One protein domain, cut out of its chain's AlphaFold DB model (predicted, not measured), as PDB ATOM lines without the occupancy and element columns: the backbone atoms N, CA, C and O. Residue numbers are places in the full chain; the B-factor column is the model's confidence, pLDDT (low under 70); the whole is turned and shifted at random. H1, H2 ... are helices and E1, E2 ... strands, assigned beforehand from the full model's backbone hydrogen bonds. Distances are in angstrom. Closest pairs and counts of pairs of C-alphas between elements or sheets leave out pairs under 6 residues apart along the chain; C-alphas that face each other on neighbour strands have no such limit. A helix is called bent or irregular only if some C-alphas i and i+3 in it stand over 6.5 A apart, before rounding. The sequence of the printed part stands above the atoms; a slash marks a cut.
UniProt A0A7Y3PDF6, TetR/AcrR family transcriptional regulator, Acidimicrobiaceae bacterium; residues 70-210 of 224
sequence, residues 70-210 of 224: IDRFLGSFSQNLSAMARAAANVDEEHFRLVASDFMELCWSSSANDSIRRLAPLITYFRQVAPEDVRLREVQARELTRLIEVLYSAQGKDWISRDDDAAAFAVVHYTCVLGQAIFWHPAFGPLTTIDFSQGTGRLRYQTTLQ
ATOM      1  N   ILE A  70     197.165 315.422 300.481       91.56
ATOM      2  CA  ILE A  70     197.330 316.870 300.633       91.56
ATOM      3  C   ILE A  70     198.774 317.282 300.350       91.56
ATOM      4  O   ILE A  70     198.984 318.234 299.603       91.56
ATOM      5  N   ASP A  71     199.769 316.558 300.865       91.19
ATOM      6  CA  ASP A  71     201.176 316.843 300.566       91.19
ATOM      7  C   ASP A  71     201.483 316.678 299.068       91.19
ATOM      8  O   ASP A  71     202.185 317.507 298.486       91.19
ATOM      9  N   ARG A  72     200.916 315.659 298.403       92.00
ATOM     10  CA  ARG A  72     201.036 315.483 296.943       92.00
ATOM     11  C   ARG A  72     200.430 316.646 296.175       92.00
ATOM     12  O   ARG A  72     201.059 317.154 295.251       92.00
ATOM     13  N   PHE A  73     199.230 317.065 296.563       92.06
ATOM     14  CA  PHE A  73     198.548 318.198 295.951       92.06
ATOM     15  C   PHE A  73     199.342 319.496 296.120       92.06
ATOM     16  O   PHE A  73     199.531 320.234 295.157       92.06
ATOM     17  N   LEU A  74     199.861 319.750 297.323       92.25
ATOM     18  CA  LEU A  74     200.639 320.951 297.619       92.25
ATOM     19  C   LEU A  74     202.041 320.930 297.001       92.25
ATOM     20  O   LEU A  74     202.642 321.990 296.857       92.25
ATOM     21  N   GLY A  75     202.550 319.770 296.574       93.25
ATOM     22  CA  GLY A  75     203.905 319.617 296.044       93.25
ATOM     23  C   GLY A  75     204.263 320.608 294.931       93.25
ATOM     24  O   GLY A  75     205.310 321.251 295.003       93.25
ATOM     25  N   SER A  76     203.392 320.791 293.933       91.44
ATOM     26  CA  SER A  76     203.632 321.745 292.835       91.44
ATOM     27  C   SER A  76     203.616 323.205 293.306       91.44
ATOM     28  O   SER A  76     204.432 324.010 292.860       91.44
ATOM     29  N   PHE A  77     202.752 323.546 294.265       94.12
ATOM     30  CA  PHE A  77     202.705 324.881 294.870       94.12
ATOM     31  C   PHE A  77     203.972 325.164 295.676       94.12
ATOM     32  O   PHE A  77     204.610 326.200 295.490       94.12
ATOM     33  N   SER A  78     204.403 324.206 296.500       95.31
ATOM     34  CA  SER A  78     205.638 324.306 297.278       95.31
ATOM     35  C   SER A  78     206.876 324.471 296.393       95.31
ATOM     36  O   SER A  78     207.812 325.180 296.775       95.31
ATOM     37  N   GLN A  79     206.907 323.833 295.217       96.50
ATOM     38  CA  GLN A  79     207.999 323.981 294.250       96.50
ATOM     39  C   GLN A  79     208.082 325.408 293.703       96.50
ATOM     40  O   GLN A  79     209.172 325.983 293.704       96.50
ATOM     41  N   ASN A  80     206.946 325.996 293.317       97.06
ATOM     42  CA  ASN A  80     206.877 327.387 292.868       97.06
ATOM     43  C   ASN A  80     207.261 328.370 293.980       97.06
ATOM     44  O   ASN A  80     208.122 329.218 293.768       97.06
ATOM     45  N   LEU A  81     206.735 328.199 295.200       97.69
ATOM     46  CA  LEU A  81     207.129 329.027 296.347       97.69
ATOM     47  C   LEU A  81     208.637 328.931 296.626       97.69
ATOM     48  O   LEU A  81     209.300 329.938 296.872       97.69
ATOM     49  N   SER A  82     209.213 327.731 296.523       98.06
ATOM     50  CA  SER A  82     210.660 327.536 296.675       98.06
ATOM     51  C   SER A  82     211.460 328.203 295.554       98.06
ATOM     52  O   SER A  82     212.545 328.729 295.800       98.06
ATOM     53  N   ALA A  83     210.956 328.190 294.321       98.19
ATOM     54  CA  ALA A  83     211.586 328.869 293.194       98.19
ATOM     55  C   ALA A  83     211.514 330.400 293.336       98.19
ATOM     56  O   ALA A  83     212.543 331.051 293.165       98.19
ATOM     57  N   MET A  84     210.383 330.960 293.781       98.44
ATOM     58  CA  MET A  84     210.262 332.382 294.140       98.44
ATOM     59  C   MET A  84     211.256 332.766 295.241       98.44
ATOM     60  O   MET A  84     211.965 333.764 295.118       98.44
ATOM     61  N   ALA A  85     211.359 331.956 296.299       98.31
ATOM     62  CA  ALA A  85     212.308 332.188 297.387       98.31
ATOM     63  C   ALA A  85     213.763 332.199 296.888       98.31
ATOM     64  O   ALA A  85     214.538 333.078 297.264       98.31
ATOM     65  N   ARG A  86     214.133 331.256 296.009       98.44
ATOM     66  CA  ARG A  86     215.468 331.211 295.388       98.44
ATOM     67  C   ARG A  86     215.731 332.417 294.490       98.44
ATOM     68  O   ARG A  86     216.805 333.000 294.591       98.44
ATOM     69  N   ALA A  87     214.769 332.809 293.657       98.19
ATOM     70  CA  ALA A  87     214.876 334.001 292.817       98.19
ATOM     71  C   ALA A  87     215.113 335.254 293.675       98.19
ATOM     72  O   ALA A  87     216.045 336.020 293.436       98.19
ATOM     73  N   ALA A  88     214.352 335.392 294.766       97.56
ATOM     74  CA  ALA A  88     214.523 336.475 295.723       97.56
ATOM     75  C   ALA A  88     215.883 336.443 296.437       97.56
ATOM     76  O   ALA A  88     216.465 337.501 296.659       97.56
ATOM     77  N   ALA A  89     216.411 335.270 296.788       97.75
ATOM     78  CA  ALA A  89     217.743 335.146 297.385       97.75
ATOM     79  C   ALA A  89     218.868 335.521 296.400       97.75
ATOM     80  O   ALA A  89     219.862 336.117 296.805       97.75
ATOM     81  N   ASN A  90     218.681 335.220 295.114       98.00
ATOM     82  CA  ASN A  90     219.651 335.492 294.053       98.00
ATOM     83  C   ASN A  90     219.509 336.889 293.424       98.00
ATOM     84  O   ASN A  90     220.265 337.216 292.515       98.00
ATOM     85  N   VAL A  91     218.565 337.709 293.902       97.75
ATOM     86  CA  VAL A  91     218.253 339.039 293.343       97.75
ATOM     87  C   VAL A  91     217.866 338.961 291.852       97.75
ATOM     88  O   VAL A  91     218.141 339.861 291.066       97.75
ATOM     89  N   ASP A  92     217.204 337.871 291.464       98.31
ATOM     90  CA  ASP A  92     216.718 337.628 290.105       98.31
ATOM     91  C   ASP A  92     215.235 338.014 289.999       98.31
ATOM     92  O   ASP A  92     214.331 337.212 290.252       98.31
ATOM     93  N   GLU A  93     214.990 339.288 289.693       98.06
ATOM     94  CA  GLU A  93     213.638 339.844 289.624       98.06
ATOM     95  C   GLU A  93     212.815 339.243 288.479       98.06
ATOM     96  O   GLU A  93     211.632 338.952 288.652       98.06
ATOM     97  N   GLU A  94     213.425 339.045 287.311       97.69
ATOM     98  CA  GLU A  94     212.731 338.510 286.139       97.69
ATOM     99  C   GLU A  94     212.247 337.085 286.411       97.69
ATOM    100  O   GLU A  94     211.066 336.781 286.213       97.69
ATOM    101  N   HIS A  95     213.121 336.237 286.962       98.12
ATOM    102  CA  HIS A  95     212.739 334.883 287.334       98.12
ATOM    103  C   HIS A  95     211.688 334.873 288.447       98.12
ATOM    104  O   HIS A  95     210.748 334.079 288.392       98.12
ATOM    105  N   PHE A  96     211.782 335.780 289.428       98.50
ATOM    106  CA  PHE A  96     210.752 335.917 290.457       98.50
ATOM    107  C   PHE A  96     209.383 336.229 289.843       98.50
ATOM    108  O   PHE A  96     208.405 335.565 290.183       98.50
ATOM    109  N   ARG A  97     209.305 337.207 288.931       97.81
ATOM    110  CA  ARG A  97     208.048 337.614 288.277       97.81
ATOM    111  C   ARG A  97     207.436 336.479 287.459       97.81
ATOM    112  O   ARG A  97     206.223 336.276 287.524       97.81
ATOM    113  N   LEU A  98     208.266 335.739 286.725       97.62
ATOM    114  CA  LEU A  98     207.831 334.588 285.937       97.62
ATOM    115  C   LEU A  98     207.237 333.501 286.839       97.62
ATOM    116  O   LEU A  98     206.073 333.146 286.686       97.62
ATOM    117  N   VAL A  99     207.978 333.065 287.862       98.12
ATOM    118  CA  VAL A  99     207.514 332.007 288.775       98.12
ATOM    119  C   VAL A  99     206.308 332.461 289.604       98.12
ATOM    120  O   VAL A  99     205.410 331.667 289.873       98.12
ATOM    121  N   ALA A 100     206.249 333.732 290.009       97.81
ATOM    122  CA  ALA A 100     205.081 334.287 290.686       97.81
ATOM    123  C   ALA A 100     203.837 334.236 289.787       97.81
ATOM    124  O   ALA A 100     202.755 333.895 290.261       97.81
ATOM    125  N   SER A 101     203.987 334.526 288.492       96.25
ATOM    126  CA  SER A 101     202.891 334.428 287.520       96.25
ATOM    127  C   SER A 101     202.446 332.975 287.331       96.25
ATOM    128  O   SER A 101     201.251 332.698 287.447       96.25
ATOM    129  N   ASP A 102     203.391 332.045 287.171       96.94
ATOM    130  CA  ASP A 102     203.122 330.603 287.061       96.94
ATOM    131  C   ASP A 102     202.429 330.051 288.318       96.94
ATOM    132  O   ASP A 102     201.509 329.236 288.235       96.94
ATOM    133  N   PHE A 103     202.841 330.509 289.505       97.06
ATOM    134  CA  PHE A 103     202.197 330.164 290.771       97.06
ATOM    135  C   PHE A 103     200.733 330.612 290.791       97.06
ATOM    136  O   PHE A 103     199.853 329.821 291.138       97.06
ATOM    137  N   MET A 104     200.462 331.859 290.396       95.38
ATOM    138  CA  MET A 104     199.096 332.379 290.359       95.38
ATOM    139  C   MET A 104     198.248 331.638 289.322       95.38
ATOM    140  O   MET A 104     197.117 331.268 289.631       95.38
ATOM    141  N   GLU A 105     198.779 331.354 288.132       93.81
ATOM    142  CA  GLU A 105     198.074 330.562 287.119       93.81
ATOM    143  C   GLU A 105     197.744 329.154 287.633       93.81
ATOM    144  O   GLU A 105     196.598 328.708 287.532       93.81
ATOM    145  N   LEU A 106     198.708 328.482 288.272       94.19
ATOM    146  CA  LEU A 106     198.505 327.167 288.875       94.19
ATOM    147  C   LEU A 106     197.371 327.188 289.911       94.19
ATOM    148  O   LEU A 106     196.484 326.334 289.850       94.19
ATOM    149  N   CYS A 107     197.359 328.170 290.821       92.81
ATOM    150  CA  CYS A 107     196.321 328.343 291.846       92.81
ATOM    151  C   CYS A 107     194.905 328.491 291.282       92.81
ATOM    152  O   CYS A 107     193.946 328.112 291.954       92.81
ATOM    153  N   TRP A 108     194.762 329.022 290.070       91.19
ATOM    154  CA  TRP A 108     193.469 329.280 289.429       91.19
ATOM    155  C   TRP A 108     193.169 328.338 288.255       91.19
ATOM    156  O   TRP A 108     192.190 328.531 287.531       91.19
ATOM    157  N   SER A 109     193.986 327.301 288.074       90.69
ATOM    158  CA  SER A 109     193.822 326.307 287.015       90.69
ATOM    159  C   SER A 109     192.636 325.364 287.265       90.69
ATOM    160  O   SER A 109     192.253 325.070 288.402       90.69
ATOM    161  N   SER A 110     192.060 324.824 286.185       88.00
ATOM    162  CA  SER A 110     190.987 323.822 286.275       88.00
ATOM    163  C   SER A 110     191.441 322.544 286.988       88.00
ATOM    164  O   SER A 110     190.671 321.967 287.753       88.00
ATOM    165  N   SER A 111     192.695 322.128 286.791       89.56
ATOM    166  CA  SER A 111     193.278 320.949 287.439       89.56
ATOM    167  C   SER A 111     193.460 321.138 288.946       89.56
ATOM    168  O   SER A 111     193.179 320.212 289.716       89.56
ATOM    169  N   ALA A 112     193.880 322.330 289.387       89.88
ATOM    170  CA  ALA A 112     193.928 322.668 290.805       89.88
ATOM    171  C   ALA A 112     192.525 322.615 291.414       89.88
ATOM    172  O   ALA A 112     192.331 321.936 292.420       89.88
ATOM    173  N   ASN A 113     191.533 323.230 290.767       89.00
ATOM    174  CA  ASN A 113     190.151 323.181 291.235       89.00
ATOM    175  C   ASN A 113     189.610 321.743 291.353       89.00
ATOM    176  O   ASN A 113     189.072 321.371 292.395       89.00
ATOM    177  N   ASP A 114     189.786 320.907 290.326       88.38
ATOM    178  CA  ASP A 114     189.347 319.507 290.375       88.38
ATOM    179  C   ASP A 114     189.993 318.736 291.531       88.38
ATOM    180  O   ASP A 114     189.330 317.936 292.199       88.38
ATOM    181  N   SER A 115     191.269 319.006 291.805       89.56
ATOM    182  CA  SER A 115     191.989 318.413 292.930       89.56
ATOM    183  C   SER A 115     191.427 318.888 294.272       89.56
ATOM    184  O   SER A 115     191.134 318.064 295.137       89.56
ATOM    185  N   ILE A 116     191.196 320.195 294.443       90.19
ATOM    186  CA  ILE A 116     190.623 320.761 295.675       90.19
ATOM    187  C   ILE A 116     189.203 320.221 295.900       90.19
ATOM    188  O   ILE A 116     188.879 319.819 297.018       90.19
ATOM    189  N   ARG A 117     188.371 320.134 294.855       88.50
ATOM    190  CA  ARG A 117     187.014 319.571 294.931       88.50
ATOM    191  C   ARG A 117     187.013 318.132 295.451       88.50
ATOM    192  O   ARG A 117     186.140 317.774 296.236       88.50
ATOM    193  N   ARG A 118     187.996 317.319 295.054       87.50
ATOM    194  CA  ARG A 118     188.166 315.941 295.556       87.50
ATOM    195  C   ARG A 118     188.710 315.897 296.984       87.50
ATOM    196  O   ARG A 118     188.306 315.043 297.765       87.50
ATOM    197  N   LEU A 119     189.607 316.815 297.342       90.75
ATOM    198  CA  LEU A 119     190.215 316.869 298.675       90.75
ATOM    199  C   LEU A 119     189.290 317.458 299.744       90.75
ATOM    200  O   LEU A 119     189.407 317.088 300.909       90.75
ATOM    201  N   ALA A 120     188.379 318.367 299.391       89.81
ATOM    202  CA  ALA A 120     187.555 319.087 300.361       89.81
ATOM    203  C   ALA A 120     186.690 318.168 301.257       89.81
ATOM    204  O   ALA A 120     186.694 318.378 302.478       89.81
ATOM    205  N   PRO A 121     186.017 317.119 300.736       89.19
ATOM    206  CA  PRO A 121     185.335 316.134 301.576       89.19
ATOM    207  C   PRO A 121     186.287 315.395 302.523       89.19
ATOM    208  O   PRO A 121     185.960 315.209 303.693       89.19
ATOM    209  N   LEU A 122     187.492 315.041 302.061       91.12
ATOM    210  CA  LEU A 122     188.497 314.338 302.869       91.12
ATOM    211  C   LEU A 122     189.052 315.224 303.986       91.12
ATOM    212  O   LEU A 122     189.164 314.782 305.124       91.12
ATOM    213  N   ILE A 123     189.331 316.498 303.697       90.88
ATOM    214  CA  ILE A 123     189.738 317.500 304.692       90.88
ATOM    215  C   ILE A 123     188.635 317.692 305.739       90.88
ATOM    216  O   ILE A 123     188.918 317.790 306.935       90.88
ATOM    217  N   THR A 124     187.376 317.737 305.301       90.94
ATOM    218  CA  THR A 124     186.220 317.859 306.198       90.94
ATOM    219  C   THR A 124     186.112 316.637 307.106       90.94
ATOM    220  O   THR A 124     186.031 316.792 308.323       90.94
ATOM    221  N   TYR A 125     186.192 315.435 306.533       91.50
ATOM    222  CA  TYR A 125     186.184 314.186 307.285       91.50
ATOM    223  C   TYR A 125     187.353 314.112 308.275       91.50
ATOM    224  O   TYR A 125     187.137 313.847 309.454       91.50
ATOM    225  N   PHE A 126     188.575 314.434 307.837       92.62
ATOM    226  CA  PHE A 126     189.773 314.475 308.681       92.62
ATOM    227  C   PHE A 126     189.548 315.342 309.922       92.62
ATOM    228  O   PHE A 126     189.794 314.901 311.040       92.62
ATOM    229  N   ARG A 127     189.025 316.562 309.744       91.19
ATOM    230  CA  ARG A 127     188.757 317.491 310.854       91.19
ATOM    231  C   ARG A 127     187.690 316.979 311.821       91.19
ATOM    232  O   ARG A 127     187.727 317.340 312.992       91.19
ATOM    233  N   GLN A 128     186.751 316.160 311.352       93.88
ATOM    234  CA  GLN A 128     185.720 315.557 312.197       93.88
ATOM    235  C   GLN A 128     186.262 314.387 313.021       93.88
ATOM    236  O   GLN A 128     185.928 314.261 314.197       93.88
ATOM    237  N   VAL A 129     187.087 313.530 312.415       92.50
ATOM    238  CA  VAL A 129     187.535 312.274 313.043       92.50
ATOM    239  C   VAL A 129     188.871 312.387 313.775       92.50
ATOM    240  O   VAL A 129     189.149 311.583 314.661       92.50
ATOM    241  N   ALA A 130     189.688 313.378 313.422       91.69
ATOM    242  CA  ALA A 130     190.998 313.636 314.007       91.69
ATOM    243  C   ALA A 130     191.206 315.142 314.295       91.69
ATOM    244  O   ALA A 130     192.178 315.730 313.821       91.69
ATOM    245  N   PRO A 131     190.320 315.800 315.075       90.88
ATOM    246  CA  PRO A 131     190.398 317.247 315.328       90.88
ATOM    247  C   PRO A 131     191.683 317.674 316.055       90.88
ATOM    248  O   PRO A 131     192.177 318.784 315.852       90.88
ATOM    249  N   GLU A 132     192.241 316.784 316.879       90.50
ATOM    250  CA  GLU A 132     193.486 317.025 317.616       90.50
ATOM    251  C   GLU A 132     194.744 316.773 316.775       90.50
ATOM    252  O   GLU A 132     195.834 317.190 317.165       90.50
ATOM    253  N   ASP A 133     194.623 316.129 315.607       88.38
ATOM    254  CA  ASP A 133     195.764 315.917 314.720       88.38
ATOM    255  C   ASP A 133     196.188 317.257 314.099       88.38
ATOM    256  O   ASP A 133     195.424 317.966 313.432       88.38
ATOM    257  N   VAL A 134     197.427 317.651 314.383       91.25
ATOM    258  CA  VAL A 134     197.987 318.937 313.968       91.25
ATOM    259  C   VAL A 134     198.542 318.909 312.551       91.25
ATOM    260  O   VAL A 134     198.678 319.978 311.964       91.25
ATOM    261  N   ARG A 135     198.797 317.737 311.953       91.25
ATOM    262  CA  ARG A 135     199.532 317.625 310.681       91.25
ATOM    263  C   ARG A 135     198.848 318.365 309.544       91.25
ATOM    264  O   ARG A 135     199.498 319.077 308.787       91.25
ATOM    265  N   LEU A 136     197.520 318.271 309.463       87.50
ATOM    266  CA  LEU A 136     196.745 319.038 308.489       87.50
ATOM    267  C   LEU A 136     196.955 320.548 308.672       87.50
ATOM    268  O   LEU A 136     197.195 321.262 307.703       87.50
ATOM    269  N   ARG A 137     196.891 321.038 309.917       88.06
ATOM    270  CA  ARG A 137     197.097 322.460 310.229       88.06
ATOM    271  C   ARG A 137     198.527 322.897 309.930       88.06
ATOM    272  O   ARG A 137     198.712 323.965 309.363       88.06
ATOM    273  N   GLU A 138     199.516 322.074 310.264       91.69
ATOM    274  CA  GLU A 138     200.933 322.336 310.003       91.69
ATOM    275  C   GLU A 138     201.224 322.438 308.505       91.69
ATOM    276  O   GLU A 138     201.897 323.370 308.071       91.69
ATOM    277  N   VAL A 139     200.672 321.527 307.700       88.25
ATOM    278  CA  VAL A 139     200.822 321.539 306.242       88.25
ATOM    279  C   VAL A 139     200.201 322.801 305.632       88.25
ATOM    280  O   VAL A 139     200.842 323.464 304.818       88.25
ATOM    281  N   GLN A 140     198.993 323.185 306.059       88.44
ATOM    282  CA  GLN A 140     198.332 324.406 305.579       88.44
ATOM    283  C   GLN A 140     199.075 325.678 306.017       88.44
ATOM    284  O   GLN A 140     199.303 326.575 305.204       88.44
ATOM    285  N   ALA A 141     199.489 325.746 307.286       92.06
ATOM    286  CA  ALA A 141     200.224 326.881 307.836       92.06
ATOM    287  C   ALA A 141     201.580 327.063 307.147       92.06
ATOM    288  O   ALA A 141     201.940 328.184 306.809       92.06
ATOM    289  N   ARG A 142     202.301 325.969 306.869       93.75
ATOM    290  CA  ARG A 142     203.591 325.993 306.172       93.75
ATOM    291  C   ARG A 142     203.504 326.684 304.813       93.75
ATOM    292  O   ARG A 142     204.337 327.536 304.521       93.75
ATOM    293  N   GLU A 143     202.527 326.325 303.984       92.44
ATOM    294  CA  GLU A 143     202.402 326.920 302.645       92.44
ATOM    295  C   GLU A 143     201.972 328.389 302.710       92.44
ATOM    296  O   GLU A 143     202.513 329.219 301.980       92.44
ATOM    297  N   LEU A 144     201.069 328.733 303.635       95.25
ATOM    298  CA  LEU A 144     200.667 330.119 303.865       95.25
ATOM    299  C   LEU A 144     201.850 330.980 304.332       95.25
ATOM    300  O   LEU A 144     202.108 332.032 303.753       95.25
ATOM    301  N   THR A 145     202.594 330.526 305.344       96.94
ATOM    302  CA  THR A 145     203.774 331.231 305.862       96.94
ATOM    303  C   THR A 145     204.822 331.424 304.771       96.94
ATOM    304  O   THR A 145     205.323 332.533 304.612       96.94
ATOM    305  N   ARG A 146     205.094 330.396 303.958       96.94
ATOM    306  CA  ARG A 146     206.035 330.504 302.833       96.94
ATOM    307  C   ARG A 146     205.612 331.559 301.819       96.94
ATOM    308  O   ARG A 146     206.462 332.329 301.382       96.94
ATOM    309  N   LEU A 147     204.328 331.618 301.455       97.94
ATOM    310  CA  LEU A 147     203.823 332.654 300.551       97.94
ATOM    311  C   LEU A 147     204.030 334.057 301.146       97.94
ATOM    312  O   LEU A 147     204.522 334.948 300.460       97.94
ATOM    313  N   ILE A 148     203.720 334.244 302.430       98.50
ATOM    314  CA  ILE A 148     203.937 335.521 303.127       98.50
ATOM    315  C   ILE A 148     205.420 335.919 303.092       98.50
ATOM    316  O   ILE A 148     205.752 337.049 302.738       98.50
ATOM    317  N   GLU A 149     206.319 334.989 303.415       98.38
ATOM    318  CA  GLU A 149     207.764 335.230 303.448       98.38
ATOM    319  C   GLU A 149     208.330 335.624 302.079       98.38
ATOM    320  O   GLU A 149     209.112 336.576 301.990       98.38
ATOM    321  N   VAL A 150     207.935 334.940 300.996       98.31
ATOM    322  CA  VAL A 150     208.426 335.288 299.651       98.31
ATOM    323  C   VAL A 150     207.905 336.645 299.186       98.31
ATOM    324  O   VAL A 150     208.658 337.396 298.564       98.31
ATOM    325  N   LEU A 151     206.666 337.000 299.535       98.50
ATOM    326  CA  LEU A 151     206.099 338.310 299.220       98.50
ATOM    327  C   LEU A 151     206.801 339.425 300.004       98.50
ATOM    328  O   LEU A 151     207.219 340.409 299.394       98.50
ATOM    329  N   TYR A 152     207.037 339.253 301.310       98.56
ATOM    330  CA  TYR A 152     207.822 340.216 302.090       98.56
ATOM    331  C   TYR A 152     209.257 340.353 301.569       98.56
ATOM    332  O   TYR A 152     209.786 341.463 301.484       98.56
ATOM    333  N   SER A 153     209.891 339.246 301.166       98.31
ATOM    334  CA  SER A 153     211.236 339.268 300.576       98.31
ATOM    335  C   SER A 153     211.294 340.076 299.276       98.31
ATOM    336  O   SER A 153     212.287 340.769 299.033       98.31
ATOM    337  N   ALA A 154     210.239 340.016 298.458       98.19
ATOM    338  CA  ALA A 154     210.099 340.801 297.235       98.19
ATOM    339  C   ALA A 154     209.775 342.280 297.518       98.19
ATOM    340  O   ALA A 154     210.324 343.162 296.858       98.19
ATOM    341  N   GLN A 155     208.963 342.573 298.539       98.44
ATOM    342  CA  GLN A 155     208.698 343.945 298.995       98.44
ATOM    343  C   GLN A 155     209.951 344.636 299.537       98.44
ATOM    344  O   GLN A 155     210.193 345.803 299.240       98.44
ATOM    345  N   GLY A 156     210.801 343.908 300.270       97.94
ATOM    346  CA  GLY A 156     212.095 344.416 300.737       97.94
ATOM    347  C   GLY A 156     213.073 344.779 299.609       97.94
ATOM    348  O   GLY A 156     214.073 345.442 299.873       97.94
ATOM    349  N   LYS A 157     212.784 344.359 298.371       97.69
ATOM    350  CA  LYS A 157     213.561 344.641 297.152       97.69
ATOM    351  C   LYS A 157     212.839 345.570 296.176       97.69
ATOM    352  O   LYS A 157     213.332 345.777 295.075       97.69
ATOM    353  N   ASP A 158     211.674 346.091 296.557       97.81
ATOM    354  CA  ASP A 158     210.830 346.960 295.727       97.81
ATOM    355  C   ASP A 158     210.304 346.309 294.430       97.81
ATOM    356  O   ASP A 158     209.795 346.989 293.538       97.81
ATOM    357  N   TRP A 159     210.349 344.973 294.347       98.00
ATOM    358  CA  TRP A 159     209.748 344.197 293.253       98.00
ATOM    359  C   TRP A 159     208.229 344.113 293.382       98.00
ATOM    360  O   TRP A 159     207.519 343.992 292.388       98.00
ATOM    361  N   ILE A 160     207.733 344.177 294.620       98.19
ATOM    362  CA  ILE A 160     206.319 344.320 294.971       98.19
ATOM    363  C   ILE A 160     206.181 345.577 295.827       98.19
ATOM    364  O   ILE A 160     207.049 345.884 296.642       98.19
ATOM    365  N   SER A 161     205.094 346.322 295.641       97.75
ATOM    366  CA  SER A 161     204.854 347.556 296.386       97.75
ATOM    367  C   SER A 161     204.756 347.292 297.887       97.75
ATOM    368  O   SER A 161     204.036 346.393 298.324       97.75
ATOM    369  N   ARG A 162     205.453 348.110 298.685       97.06
ATOM    370  CA  ARG A 162     205.410 348.060 300.156       97.06
ATOM    371  C   ARG A 162     204.092 348.566 300.749       97.06
ATOM    372  O   ARG A 162     203.843 348.333 301.925       97.06
ATOM    373  N   ASP A 163     203.273 349.245 299.946       97.12
ATOM    374  CA  ASP A 163     201.956 349.735 300.366       97.12
ATOM    375  C   ASP A 163     200.910 348.613 300.420       97.12
ATOM    376  O   ASP A 163     199.867 348.765 301.054       97.12
ATOM    377  N   ASP A 164     201.162 347.499 299.726       96.94
ATOM    378  CA  ASP A 164     200.257 346.357 299.712       96.94
ATOM    379  C   ASP A 164     200.534 345.449 300.929       96.94
ATOM    380  O   ASP A 164     201.680 345.157 301.265       96.94
ATOM    381  N   ASP A 165     199.493 344.955 301.600       97.69
ATOM    382  CA  ASP A 165     199.658 344.036 302.735       97.69
ATOM    383  C   ASP A 165     199.828 342.589 302.240       97.69
ATOM    384  O   ASP A 165     198.864 341.929 301.840       97.69
ATOM    385  N   ALA A 166     201.068 342.090 302.274       97.50
ATOM    386  CA  ALA A 166     201.416 340.737 301.844       97.50
ATOM    387  C   ALA A 166     200.750 339.636 302.685       97.50
ATOM    388  O   ALA A 166     200.367 338.596 302.142       97.50
ATOM    389  N   ALA A 167     200.586 339.854 303.993       97.50
ATOM    390  CA  ALA A 167     199.974 338.873 304.880       97.50
ATOM    391  C   ALA A 167     198.467 338.783 304.632       97.50
ATOM    392  O   ALA A 167     197.932 337.684 304.457       97.50
ATOM    393  N   ALA A 168     197.795 339.935 304.535       97.00
ATOM    394  CA  ALA A 168     196.386 339.989 304.167       97.00
ATOM    395  C   ALA A 168     196.149 339.358 302.787       97.00
ATOM    396  O   ALA A 168     195.240 338.540 302.636       97.00
ATOM    397  N   PHE A 169     197.008 339.662 301.808       97.31
ATOM    398  CA  PHE A 169     196.920 339.072 300.476       97.31
ATOM    399  C   PHE A 169     197.033 337.554 300.513       97.31
ATOM    400  O   PHE A 169     196.175 336.874 299.956       97.31
ATOM    401  N   ALA A 170     198.047 337.011 301.189       97.12
ATOM    402  CA  ALA A 170     198.263 335.572 301.256       97.12
ATOM    403  C   ALA A 170     197.077 334.841 301.912       97.12
ATOM    404  O   ALA A 170     196.643 333.804 301.412       97.12
ATOM    405  N   VAL A 171     196.505 335.401 302.987       95.75
ATOM    406  CA  VAL A 171     195.329 334.829 303.670       95.75
ATOM    407  C   VAL A 171     194.097 334.842 302.767       95.75
ATOM    408  O   VAL A 171     193.400 333.827 302.657       95.75
ATOM    409  N   VAL A 172     193.826 335.969 302.102       94.81
ATOM    410  CA  VAL A 172     192.694 336.088 301.174       94.81
ATOM    411  C   VAL A 172     192.885 335.153 299.984       94.81
ATOM    412  O   VAL A 172     191.980 334.383 299.680       94.81
ATOM    413  N   HIS A 173     194.069 335.146 299.368       94.62
ATOM    414  CA  HIS A 173     194.421 334.250 298.267       94.62
ATOM    415  C   HIS A 173     194.174 332.789 298.641       94.62
ATOM    416  O   HIS A 173     193.429 332.093 297.955       94.62
ATOM    417  N   TYR A 174     194.726 332.345 299.770       92.12
ATOM    418  CA  TYR A 174     194.574 330.975 300.245       92.12
ATOM    419  C   TYR A 174     193.101 330.605 300.479       92.12
ATOM    420  O   TYR A 174     192.638 329.550 300.047       92.12
ATOM    421  N   THR A 175     192.338 331.504 301.105       90.56
ATOM    422  CA  THR A 175     190.903 331.306 301.359       90.56
ATOM    423  C   THR A 175     190.110 331.217 300.056       90.56
ATOM    424  O   THR A 175     189.263 330.337 299.906       90.56
ATOM    425  N   CYS A 176     190.400 332.092 299.094       90.38
ATOM    426  CA  CYS A 176     189.762 332.099 297.786       90.38
ATOM    427  C   CYS A 176     190.090 330.837 296.978       90.38
ATOM    428  O   CYS A 176     189.185 330.263 296.376       90.38
ATOM    429  N   VAL A 177     191.343 330.371 297.006       89.50
ATOM    430  CA  VAL A 177     191.758 329.127 296.341       89.50
ATOM    431  C   VAL A 177     191.034 327.923 296.937       89.50
ATOM    432  O   VAL A 177     190.443 327.143 296.196       89.50
ATOM    433  N   LEU A 178     190.967 327.805 298.265       85.94
ATOM    434  CA  LEU A 178     190.182 326.743 298.903       85.94
ATOM    435  C   LEU A 178     188.679 326.861 298.613       85.94
ATOM    436  O   LEU A 178     188.003 325.849 298.431       85.94
ATOM    437  N   GLY A 179     188.157 328.086 298.530       85.69
ATOM    438  CA  GLY A 179     186.762 328.366 298.190       85.69
ATOM    439  C   GLY A 179     186.349 327.879 296.796       85.69
ATOM    440  O   GLY A 179     185.160 327.640 296.572       85.69
ATOM    441  N   GLN A 180     187.308 327.655 295.886       83.62
ATOM    442  CA  GLN A 180     187.037 327.074 294.566       83.62
ATOM    443  C   GLN A 180     186.333 325.713 294.675       83.62
ATOM    444  O   GLN A 180     185.435 325.436 293.887       83.62
ATOM    445  N   ALA A 181     186.607 324.923 295.720       79.69
ATOM    446  CA  ALA A 181     185.946 323.631 295.941       79.69
ATOM    447  C   ALA A 181     184.408 323.707 295.948       79.69
ATOM    448  O   ALA A 181     183.737 322.729 295.625       79.69
ATOM    449  N   ILE A 182     183.867 324.852 296.375       76.12
ATOM    450  CA  ILE A 182     182.435 325.070 296.593       76.12
ATOM    451  C   ILE A 182     181.846 325.925 295.473       76.12
ATOM    452  O   ILE A 182     180.748 325.649 294.993       76.12
ATOM    453  N   PHE A 183     182.564 326.973 295.069       76.50
ATOM    454  CA  PHE A 183     182.020 328.025 294.214       76.50
ATOM    455  C   PHE A 183     182.714 328.126 292.858       76.50
ATOM    456  O   PHE A 183     182.513 329.120 292.173       76.50
ATOM    457  N   TRP A 184     183.556 327.176 292.446       75.31
ATOM    458  CA  TRP A 184     184.251 327.335 291.172       75.31
ATOM    459  C   TRP A 184     183.276 327.492 290.003       75.31
ATOM    460  O   TRP A 184     182.337 326.716 289.821       75.31
ATOM    461  N   HIS A 185     183.547 328.502 289.184       69.19
ATOM    462  CA  HIS A 185     182.870 328.726 287.924       69.19
ATOM    463  C   HIS A 185     183.864 329.361 286.942       69.19
ATOM    464  O   HIS A 185     184.554 330.310 287.327       69.19
ATOM    465  N   PRO A 186     183.911 328.936 285.664       69.44
ATOM    466  CA  PRO A 186     184.844 329.488 284.675       69.44
ATOM    467  C   PRO A 186     184.757 331.014 284.511       69.44
ATOM    468  O   PRO A 186     185.716 331.657 284.106       69.44
ATOM    469  N   ALA A 187     183.595 331.604 284.815       67.94
ATOM    470  CA  ALA A 187     183.371 333.049 284.727       67.94
ATOM    471  C   ALA A 187     183.935 333.873 285.898       67.94
ATOM    472  O   ALA A 187     183.933 335.099 285.805       67.94
ATOM    473  N   PHE A 188     184.360 333.245 286.999       69.81
ATOM    474  CA  PHE A 188     184.859 333.980 288.163       69.81
ATOM    475  C   PHE A 188     186.285 334.497 287.981       69.81
ATOM    476  O   PHE A 188     186.598 335.556 288.521       69.81
ATOM    477  N   GLY A 189     187.093 333.834 287.148       74.44
ATOM    478  CA  GLY A 189     188.491 334.206 286.944       74.44
ATOM    479  C   GLY A 189     189.311 334.198 288.247       74.44
ATOM    480  O   GLY A 189     188.835 333.731 289.288       74.44
ATOM    481  N   PRO A 190     190.562 334.684 288.203       86.00
ATOM    482  CA  PRO A 190     191.411 334.794 289.384       86.00
ATOM    483  C   PRO A 190     190.926 335.881 290.353       86.00
ATOM    484  O   PRO A 190     191.096 337.070 290.091       86.00
ATOM    485  N   LEU A 191     190.414 335.501 291.530       89.19
ATOM    486  CA  LEU A 191     189.967 336.488 292.533       89.19
ATOM    487  C   LEU A 191     191.113 337.274 293.181       89.19
ATOM    488  O   LEU A 191     190.900 338.288 293.843       89.19
ATOM    489  N   THR A 192     192.339 336.805 292.999       93.44
ATOM    490  CA  THR A 192     193.562 337.441 293.485       93.44
ATOM    491  C   THR A 192     194.641 337.275 292.429       93.44
ATOM    492  O   THR A 192     194.757 336.182 291.871       93.44
ATOM    493  N   THR A 193     195.452 338.305 292.200       95.06
ATOM    494  CA  THR A 193     196.580 338.266 291.258       95.06
ATOM    495  C   THR A 193     197.744 339.131 291.755       95.06
ATOM    496  O   THR A 193     197.551 339.998 292.611       95.06
ATOM    497  N   ILE A 194     198.942 338.896 291.222       96.00
ATOM    498  CA  ILE A 194     200.094 339.789 291.366       96.00
ATOM    499  C   ILE A 194     200.298 340.463 290.008       96.00
ATOM    500  O   ILE A 194     200.654 339.816 289.027       96.00
ATOM    501  N   ASP A 195     200.015 341.759 289.939       94.88
ATOM    502  CA  ASP A 195     200.030 342.537 288.704       94.88
ATOM    503  C   ASP A 195     201.371 343.254 288.527       94.88
ATOM    504  O   ASP A 195     201.659 344.222 289.230       94.88
ATOM    505  N   PHE A 196     202.177 342.787 287.574       94.62
ATOM    506  CA  PHE A 196     203.476 343.374 287.219       94.62
ATOM    507  C   PHE A 196     203.415 344.334 286.016       94.62
ATOM    508  O   PHE A 196     204.459 344.772 285.527       94.62
ATOM    509  N   SER A 197     202.224 344.687 285.512       90.69
ATOM    510  CA  SER A 197     202.073 345.484 284.279       90.69
ATOM    511  C   SER A 197     202.663 346.899 284.363       90.69
ATOM    512  O   SER A 197     203.037 347.472 283.341       90.69
ATOM    513  N   GLN A 198     202.786 347.456 285.572       88.19
ATOM    514  CA  GLN A 198     203.317 348.802 285.824       88.19
ATOM    515  C   GLN A 198     204.767 348.802 286.340       88.19
ATOM    516  O   GLN A 198     205.225 349.786 286.917       88.19
ATOM    517  N   GLY A 199     205.504 347.705 286.148       89.88
ATOM    518  CA  GLY A 199     206.861 347.548 286.667       89.88
ATOM    519  C   GLY A 199     206.841 346.925 288.058       89.88
ATOM    520  O   GLY A 199     206.977 345.711 288.168       89.88
ATOM    521  N   THR A 200     206.658 347.726 289.109       93.69
ATOM    522  CA  THR A 200     206.535 347.202 290.479       93.69
ATOM    523  C   THR A 200     205.238 346.410 290.624       93.69
ATOM    524  O   THR A 200     204.152 346.920 290.337       93.69
ATOM    525  N   GLY A 201     205.350 345.172 291.101       95.31
ATOM    526  CA  GLY A 201     204.223 344.284 291.341       95.31
ATOM    527  C   GLY A 201     203.220 344.876 292.326       95.31
ATOM    528  O   GLY A 201     203.599 345.410 293.371       95.31
ATOM    529  N   ARG A 202     201.931 344.762 292.010       97.06
ATOM    530  CA  ARG A 202     200.827 345.124 292.905       97.06
ATOM    531  C   ARG A 202     200.016 343.891 293.271       97.06
ATOM    532  O   ARG A 202     199.618 343.126 292.395       97.06
ATOM    533  N   LEU A 203     199.726 343.722 294.554       96.62
ATOM    534  CA  LEU A 203     198.844 342.665 295.047       96.62
ATOM    535  C   LEU A 203     197.394 343.104 294.826       96.62
ATOM    536  O   LEU A 203     196.945 344.114 295.370       96.62
ATOM    537  N   ARG A 204     196.659 342.385 293.975       94.56
ATOM    538  CA  ARG A 204     195.308 342.774 293.552       94.56
ATOM    539  C   ARG A 204     194.269 341.769 294.018       94.56
ATOM    540  O   ARG A 204     194.487 340.559 293.973       94.56
ATOM    541  N   TYR A 205     193.103 342.302 294.362       90.25
ATOM    542  CA  TYR A 205     191.891 341.553 294.663       90.25
ATOM    543  C   TYR A 205     190.844 341.896 293.613       90.25
ATOM    544  O   TYR A 205     190.593 343.074 293.346       90.25
ATOM    545  N   GLN A 206     190.221 340.886 293.024       80.31
ATOM    546  CA  GLN A 206     189.079 341.093 292.156       80.31
ATOM    547  C   GLN A 206     187.843 341.309 293.034       80.31
ATOM    548  O   GLN A 206     187.316 340.382 293.642       80.31
ATOM    549  N   THR A 207     187.389 342.556 293.119       64.50
ATOM    550  CA  THR A 207     186.193 342.933 293.889       64.50
ATOM    551  C   THR A 207     184.913 342.916 293.051       64.50
ATOM    552  O   THR A 207     183.818 343.056 293.592       64.50
ATOM    553  N   THR A 208     185.032 342.725 291.735       56.16
ATOM    554  CA  THR A 208     183.922 342.706 290.776       56.16
ATOM    555  C   THR A 208     183.937 341.430 289.944       56.16
ATOM    556  O   THR A 208     184.950 341.048 289.361       56.16
ATOM    557  N   LEU A 209     182.792 340.755 289.856       56.16
ATOM    558  CA  LEU A 209     182.628 339.623 288.950       56.16
ATOM    559  C   LEU A 209     182.762 340.108 287.501       56.16
ATOM    560  O   LEU A 209     182.123 341.084 287.118       56.16
ATOM    561  N   GLN A 210     183.580 339.428 286.690       54.19
ATOM    562  CA  GLN A 210     183.765 339.778 285.274       54.19
ATOM    563  C   GLN A 210     182.484 339.599 284.437       54.19
ATOM    564  O   GLN A 210     182.398 340.139 283.334       54.19
TER     565      GLN A 210
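AT A GLANCE: This is residues 70 to 210 of the 224 residues of the protein "TetR/AcrR family transcriptional regulator" of Acidimicrobiaceae bacterium (UniProt A0A7Y3PDF6). A small strand hairpin, E1 and E2, packs on one side of a body of helices, with E1 next to H2 and both strands next to H5. In that body H1 lies side by side with H2 and with H4, H5 packs on H4 at a slant, and the bent helix H3 leads away from the end of H5 to a turn at residues 128 to 135 that sticks out. The printed part has 141 residues, with five named helices and then two named strands in the order H1, H2, H3, H4, H5, E1, E2; the sheet, E1 - E2, is antiparallel and the class is mostly helix. The whole is compact, with a radius of gyration of the C-alphas of 15.4 A and spans of 46 by 34 by 24 A.

IN THESE COORDINATES: E1 is residues 192 to 195 and E2 is residues 202 to 205, ending at C-alpha 205 (191.891, 341.553, 294.663). H2 is residues 93 to 107, 20.9 A long, and H5 is residues 166 to 183, 24.4 A. H4, residues 135 to 155, measures 30.2 A. H1, residues 70 to 89, measures 27.6 A and begins at C-alpha 70 (197.330, 316.870, 300.633); it is only just irregular, with C-alphas 73 and 76 at 6.9 A, and has a kink of 40 degrees near residue 77. H3, residues 110 to 129, was assigned as one helix by its hydrogen bonds but is bent, with C-alphas 118 and 121 at 6.7 A; its arms are H3a, residues 110 to 118, 12.5 A long, and H3b, residues 121 to 129, 12.3 A long.

HOW THE PARTS SIT: In the hairpin of E1 and E2, N 193 and O 204 at 3.0 A and N 202 and O 195 at 2.8 A are within hydrogen-bond range. The closest C-alphas of H2 and E1 are those of Met 104 and Thr 193, 6.5 A; those of H5 and E1 are His 173 and Thr 192, 5.8 A. H1 and H2 form a helical hairpin and touch, closest at the C-alphas of Ala 87 and Phe 96, 5.1 A, at a shallow tilt of 17 degrees, opposite ways. H1 touches H4, C-alphas of Ala 85 and Val 150 closest at 5.5 A, at a shallow tilt of 22 degrees, the same way. H4 touches H5 with residues 144 to 152 alone, C-alphas of Ile 148 and Ala 167 closest at 5.5 A, at a steep tilt of 47 degrees, opposite ways. H5 touches H3a with residues 178 to 182 alone, C-alphas of Arg 117 and Ala 181 closest at 4.3 A; at 72 degrees they are only just about perpendicular. H3b touches no helix. Every O i to N i+4 pair is within hydrogen-bond range in H2, H3a, H3b and H4, against 14 of 16 in H1 and 12 of 14 in H5.

THE WHOLE: The two C-alphas farthest apart, those of Val 129 and Gln 198, are 48.2 A apart. The printed part has no cut and no long link. The mean pLDDT of the printed part is 91.5, with residues 185 to 188 and 207 to 210 under 70.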